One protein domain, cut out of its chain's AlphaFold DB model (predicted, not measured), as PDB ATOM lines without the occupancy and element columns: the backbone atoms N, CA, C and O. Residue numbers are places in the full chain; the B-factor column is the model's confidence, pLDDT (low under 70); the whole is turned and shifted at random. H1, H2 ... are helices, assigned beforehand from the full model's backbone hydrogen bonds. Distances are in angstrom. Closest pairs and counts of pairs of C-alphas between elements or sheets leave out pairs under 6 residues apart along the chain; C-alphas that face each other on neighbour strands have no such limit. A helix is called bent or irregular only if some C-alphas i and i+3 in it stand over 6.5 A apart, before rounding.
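This is residues 19 to 62 of the 63 residues of an uncharacterized protein of Candidatus Poribacteria bacterium (UniProt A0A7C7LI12). A small helical hairpin, H2 and H3 folded back side by side, makes one end of an elongated model, and a winding stretch with no named element, residues 19 to 29, makes the other end. The short helix H1 lies between the two, next to H2 and away from H3. The printed part has 44 residues with three named helices, in the order H1, H2, H3 along the chain, and no named strand; the class is all helix, with 24 of the 44 residues in the named helices. The whole is only just compact, close to loose, with a radius of gyration of the C-alphas of 11.1 A, and the C-alphas span 35 by 19 by 12 A along their three main axes.

The printed part begins with residues 19 to 29, which hold no named element. Residues 19 to 21 are helix, in a run too short to bear a name. In the same stretch residues 24 to 25 pair with residues 28 to 29, antiparallel, as strands do, but these runs too are short and bear no name. H1, residues 30 to 34, follows directly after residue 29. A tight link of 3 residues, 35 to 37, joins H1 to H2, residues 38 to 44. H1 and H2 are close but not clearly touching, with 1 pair of C-alphas within 8 A. The closest C-alphas of the two are those of Ile 33 and Gly 41, 7.3 A apart, and their centres are 11.9 A apart. A tight link of 4 residues, 45 to 48, joins H2 to H3, residues 49 to 60. H2 and H3 touch, with 12 pairs of C-alphas within 8 A. Their closest C-alphas are those of Gly 42 and Ala 52, 5.2 A apart, and their centres are 8.9 A apart. The lines of H2 and H3 stand at a shallow tilt of 28 degrees, and the two helices run opposite ways. H2 and H3 form a helical hairpin. H1 and H3 are apart. In the backbones of H1 and H2 every O i to N i+4 pair is within hydrogen-bond range; in H3 this holds for 7 of 8 pairs.

The first printed C-alpha, that of Glu 19, is at (156.806, 15.911, 20.431). H1 runs from Ile 30, with its C-alpha at (161.225, 14.768, 30.697), to Leu 34, and measures 6.2 A from first to last C-alpha. H2 runs from Ile 38, with its C-alpha at (167.588, 15.318, 43.787), to Phe 44, and measures 9.6 A from first to last C-alpha. H3 runs from Arg 49 to Asp 60, whose C-alpha is at (175.036, 12.390, 50.333). With 12 residues and 16.0 A from first to last C-alpha, H3 is the longest helix. No helix is bent or irregular. Residues 61 and 62 follow H3 and belong to no named element.

The two C-alphas farthest apart are those of Glu 19 and Asp 60, at 35.2 A. From the first to the last printed C-alpha, Glu 19 to Ala 62, the distance is 34.3 A. The printed part has no cut and runs from residue 19 to residue 62 of a full chain of 63 residues. Both links between the helices are tight, and no link is long. The mean pLDDT of the printed part is 87.9. One printed residue, Ala 62, is under 70, where the model's confidence is low.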
ATOM      1  N   GLU A  19     156.907  17.373  20.572       84.31
ATOM      2  CA  GLU A  19     156.806  15.911  20.431       84.31
ATOM      3  C   GLU A  19     157.519  15.144  21.562       84.31
ATOM      4  O   GLU A  19     157.022  14.129  22.041       84.31
ATOM      5  N   THR A  20     158.676  15.621  22.040       85.12
ATOM      6  CA  THR A  20     159.373  14.988  23.175       85.12
ATOM      7  C   THR A  20     158.660  15.269  24.495       85.12
ATOM      8  O   THR A  20     158.676  14.430  25.395       85.12
ATOM      9  N   LEU A  21     158.035  16.441  24.637       84.12
ATOM     10  CA  LEU A  21     157.270  16.793  25.835       84.12
ATOM     11  C   LEU A  21     155.949  16.023  25.941       84.12
ATOM     12  O   LEU A  21     155.432  15.896  27.046       84.12
ATOM     13  N   GLU A  22     155.437  15.465  24.845       85.56
ATOM     14  CA  GLU A  22     154.294  14.544  24.865       85.56
ATOM     15  C   GLU A  22     154.643  13.163  25.445       85.56
ATOM     16  O   GLU A  22     153.750  12.412  25.843       85.56
ATOM     17  N   ILE A  23     155.932  12.816  25.542       88.00
ATOM     18  CA  ILE A  23     156.368  11.547  26.129       88.00
ATOM     19  C   ILE A  23     156.286  11.637  27.653       88.00
ATOM     20  O   ILE A  23     156.996  12.409  28.303       88.00
ATOM     21  N   ILE A  24     155.442  10.779  28.223       89.94
ATOM     22  CA  ILE A  24     155.193  10.708  29.659       89.94
ATOM     23  C   ILE A  24     155.815   9.432  30.225       89.94
ATOM     24  O   ILE A  24     155.512   8.320  29.793       89.94
ATOM     25  N   TYR A  25     156.650   9.593  31.245       90.00
ATOM     26  CA  TYR A  25     157.174   8.514  32.068       90.00
ATOM     27  C   TYR A  25     156.665   8.687  33.499       90.00
ATOM     28  O   TYR A  25     156.890   9.731  34.105       90.00
ATOM     29  N   LYS A  26     155.956   7.680  34.034       87.75
ATOM     30  CA  LYS A  26     155.321   7.732  35.368       87.75
ATOM     31  C   LYS A  26     154.600   9.065  35.625       87.75
ATOM     32  O   LYS A  26     154.884   9.771  36.588       87.75
ATOM     33  N   GLU A  27     153.719   9.429  34.694       88.62
ATOM     34  CA  GLU A  27     152.884  10.639  34.769       88.62
ATOM     35  C   GLU A  27     153.654  11.975  34.701       88.62
ATOM     36  O   GLU A  27     153.068  13.038  34.895       88.62
ATOM     37  N   LYS A  28     154.954  11.958  34.374       88.88
ATOM     38  CA  LYS A  28     155.779  13.159  34.204       88.88
ATOM     39  C   LYS A  28     156.471  13.197  32.844       88.88
ATOM     40  O   LYS A  28     156.895  12.175  32.313       88.88
ATOM     41  N   THR A  29     156.607  14.394  32.287       91.12
ATOM     42  CA  THR A  29     157.405  14.635  31.077       91.12
ATOM     43  C   THR A  29     158.886  14.740  31.434       91.12
ATOM     44  O   THR A  29     159.234  14.979  32.592       91.12
ATOM     45  N   ILE A  30     159.781  14.624  30.448       88.56
ATOM     46  CA  ILE A  30     161.225  14.768  30.697       88.56
ATOM     47  C   ILE A  30     161.589  16.128  31.312       88.56
ATOM     48  O   ILE A  30     162.463  16.197  32.170       88.56
ATOM     49  N   ALA A  31     160.881  17.200  30.943       88.44
ATOM     50  CA  ALA A  31     161.085  18.518  31.538       88.44
ATOM     51  C   ALA A  31     160.695  18.534  33.021       88.44
ATOM     52  O   ALA A  31     161.466  19.013  33.843       88.44
ATOM     53  N   ALA A  32     159.553  17.937  33.381       88.50
ATOM     54  CA  ALA A  32     159.131  17.825  34.778       88.50
ATOM     55  C   ALA A  32     160.056  16.917  35.609       88.50
ATOM     56  O   ALA A  32     160.187  17.108  36.813       88.50
ATOM     57  N   ILE A  33     160.691  15.927  34.973       90.56
ATOM     58  CA  ILE A  33     161.710  15.076  35.599       90.56
ATOM     59  C   ILE A  33     163.007  15.851  35.849       90.56
ATOM     60  O   ILE A  33     163.664  15.625  36.853       90.56
ATOM     61  N   LEU A  34     163.401  16.759  34.958       88.00
ATOM     62  CA  LEU A  34     164.625  17.547  35.133       88.00
ATOM     63  C   LEU A  34     164.455  18.737  36.083       88.00
ATOM     64  O   LEU A  34     165.450  19.235  36.597       88.00
ATOM     65  N   ASP A  35     163.217  19.177  36.307       89.44
ATOM     66  CA  ASP A  35     162.878  20.271  37.226       89.44
ATOM     67  C   ASP A  35     162.755  19.808  38.693       89.44
ATOM     68  O   ASP A  35     162.672  20.626  39.606       89.44
ATOM     69  N   MET A  36     162.741  18.493  38.947       90.06
ATOM     70  CA  MET A  36     162.593  17.946  40.298       90.06
ATOM     71  C   MET A  36     163.888  18.038  41.115       90.06
ATOM     72  O   MET A  36     164.997  18.015  40.576       90.06
ATOM     73  N   SER A  37     163.746  18.090  42.441       90.12
ATOM     74  CA  SER A  37     164.891  18.042  43.350       90.12
ATOM     75  C   SER A  37     165.585  16.671  43.303       90.12
ATOM     76  O   SER A  37     164.985  15.667  42.915       90.12
ATOM     77  N   ILE A  38     166.855  16.598  43.717       89.50
ATOM     78  CA  ILE A  38     167.588  15.318  43.787       89.50
ATOM     79  C   ILE A  38     166.901  14.335  44.749       89.50
ATOM     80  O   ILE A  38     166.872  13.138  44.467       89.50
ATOM     81  N   GLU A  39     166.314  14.837  45.839       88.19
ATOM     82  CA  GLU A  39     165.578  14.034  46.821       88.19
ATOM     83  C   GLU A  39     164.305  13.428  46.204       88.19
ATOM     84  O   GLU A  39     164.122  12.207  46.238       88.19
ATOM     85  N   ASP A  40     163.487  14.254  45.538       90.12
ATOM     86  CA  ASP A  40     162.289  13.798  44.820       90.12
ATOM     87  C   ASP A  40     162.648  12.840  43.681       90.12
ATOM     88  O   ASP A  40     161.982  11.826  43.470       90.12
ATOM     89  N   GLY A  41     163.728  13.133  42.953       90.31
ATOM     90  CA  GLY A  41     164.248  12.272  41.897       90.31
ATOM     91  C   GLY A  41     164.674  10.910  42.432       90.31
ATOM     92  O   GLY A  41     164.410   9.890  41.796       90.31
ATOM     93  N   GLY A  42     165.304  10.871  43.609       89.19
ATOM     94  CA  GLY A  42     165.686   9.631  44.277       89.19
ATOM     95  C   GLY A  42     164.473   8.741  44.543       89.19
ATOM     96  O   GLY A  42     164.496   7.565  44.188       89.19
ATOM     97  N   GLN A  43     163.393   9.320  45.076       89.44
ATOM     98  CA  GLN A  43     162.129   8.608  45.301       89.44
ATOM     99  C   GLN A  43     161.449   8.206  43.982       89.44
ATOM    100  O   GLN A  43     160.935   7.098  43.846       89.44
ATOM    101  N   PHE A  44     161.471   9.083  42.976       91.19
ATOM    102  CA  PHE A  44     160.849   8.843  41.674       91.19
ATOM    103  C   PHE A  44     161.513   7.694  40.894       91.19
ATOM    104  O   PHE A  44     160.832   6.940  40.184       91.19
ATOM    105  N   PHE A  45     162.832   7.541  41.039       91.81
ATOM    106  CA  PHE A  45     163.649   6.518  40.382       91.81
ATOM    107  C   PHE A  45     164.073   5.364  41.307       91.81
ATOM    108  O   PHE A  45     165.023   4.652  40.976       91.81
ATOM    109  N   ASP A  46     163.386   5.138  42.430       89.44
ATOM    110  CA  ASP A  46     163.735   4.087  43.405       89.44
ATOM    111  C   ASP A  46     163.703   2.660  42.809       89.44
ATOM    112  O   ASP A  46     164.518   1.791  43.125       89.44
ATOM    113  N   ASP A  47     162.836   2.426  41.823       92.19
ATOM    114  CA  ASP A  47     162.783   1.183  41.044       92.19
ATOM    115  C   ASP A  47     163.974   1.009  40.077       92.19
ATOM    116  O   ASP A  47     164.258  -0.102  39.617       92.19
ATOM    117  N   GLN A  48     164.707   2.084  39.778       91.88
ATOM    118  CA  GLN A  48     165.856   2.110  38.878       91.88
ATOM    119  C   GLN A  48     167.167   2.228  39.655       91.88
ATOM    120  O   GLN A  48     167.775   3.294  39.755       91.88
ATOM    121  N   ARG A  49     167.680   1.080  40.115       89.50
ATOM    122  CA  ARG A  49     168.909   0.970  40.932       89.50
ATOM    123  C   ARG A  49     170.109   1.785  40.431       89.50
ATOM    124  O   ARG A  49     170.858   2.324  41.240       89.50
ATOM    125  N   LEU A  50     170.325   1.874  39.115       90.88
ATOM    126  CA  LEU A  50     171.441   2.647  38.547       90.88
ATOM    127  C   LEU A  50     171.262   4.159  38.716       90.88
ATOM    128  O   LEU A  50     172.245   4.865  38.941       90.88
ATOM    129  N   ILE A  51     170.027   4.645  38.596       90.44
ATOM    130  CA  ILE A  51     169.687   6.064  38.708       90.44
ATOM    131  C   ILE A  51     169.613   6.443  40.188       90.44
ATOM    132  O   ILE A  51     170.313   7.365  40.602       90.44
ATOM    133  N   ALA A  52     168.890   5.659  40.993       88.56
ATOM    134  CA  ALA A  52     168.798   5.828  42.441       88.56
ATOM    135  C   ALA A  52     170.180   5.893  43.106       88.56
ATOM    136  O   ALA A  52     170.431   6.772  43.921       88.56
ATOM    137  N   ARG A  53     171.135   5.040  42.700       89.38
ATOM    138  CA  ARG A  53     172.510   5.094  43.225       89.38
ATOM    139  C   ARG A  53     173.210   6.419  42.914       89.38
ATOM    140  O   ARG A  53     173.926   6.935  43.764       89.38
ATOM    141  N   LYS A  54     173.052   6.957  41.700       89.62
ATOM    142  CA  LYS A  54     173.677   8.232  41.309       89.62
ATOM    143  C   LYS A  54     173.056   9.406  42.061       89.62
ATOM    144  O   LYS A  54     173.790  10.267  42.531       89.62
ATOM    145  N   LEU A  55     171.730   9.410  42.180       89.19
ATOM    146  CA  LEU A  55     170.987  10.423  42.929       89.19
ATOM    147  C   LEU A  55     171.311  10.360  44.422       89.19
ATOM    148  O   LEU A  55     171.583  11.395  45.011       89.19
ATOM    149  N   GLY A  56     171.416   9.160  44.998       86.94
ATOM    150  CA  GLY A  56     171.829   8.958  46.387       86.94
ATOM    151  C   GLY A  56     173.215   9.531  46.678       86.94
ATOM    152  O   GLY A  56     173.368  10.280  47.630       86.94
ATOM    153  N   VAL A  57     174.202   9.283  45.808       88.88
ATOM    154  CA  VAL A  57     175.545   9.878  45.965       88.88
ATOM    155  C   VAL A  57     175.506  11.406  45.875       88.88
ATOM    156  O   VAL A  57     176.209  12.072  46.626       88.88
ATOM    157  N   MET A  58     174.705  11.976  44.968       86.50
ATOM    158  CA  MET A  58     174.544  13.434  44.892       86.50
ATOM    159  C   MET A  58     173.854  14.003  46.137       86.50
ATOM    160  O   MET A  58     174.220  15.089  46.572       86.50
ATOM    161  N   ASN A  59     172.912  13.264  46.729       85.50
ATOM    162  CA  ASN A  59     172.240  13.647  47.968       85.50
ATOM    163  C   ASN A  59     173.180  13.582  49.185       85.50
ATOM    164  O   ASN A  59     173.195  14.497  49.996       85.50
ATOM    165  N   ASP A  60     174.015  12.542  49.280       82.62
ATOM    166  CA  ASP A  60     175.036  12.390  50.333       82.62
ATOM    167  C   ASP A  60     176.112  13.491  50.294       82.62
ATOM    168  O   ASP A  60     176.737  13.796  51.307       82.62
ATOM    169  N   LEU A  61     176.352  14.081  49.118       77.12
ATOM    170  CA  LEU A  61     177.330  15.154  48.914       77.12
ATOM    171  C   LEU A  61     176.742  16.561  49.066       77.12
ATOM    172  O   LEU A  61     177.485  17.525  48.882       77.12
ATOM    173  N   ALA A  62     175.445  16.706  49.351       62.47
ATOM    174  CA  ALA A  62     174.834  18.013  49.561       62.47
ATOM    175  C   ALA A  62     175.414  18.664  50.837       62.47
ATOM    176  O   ALA A  62     175.032  18.312  51.953       62.47
TER     177      ALA A  62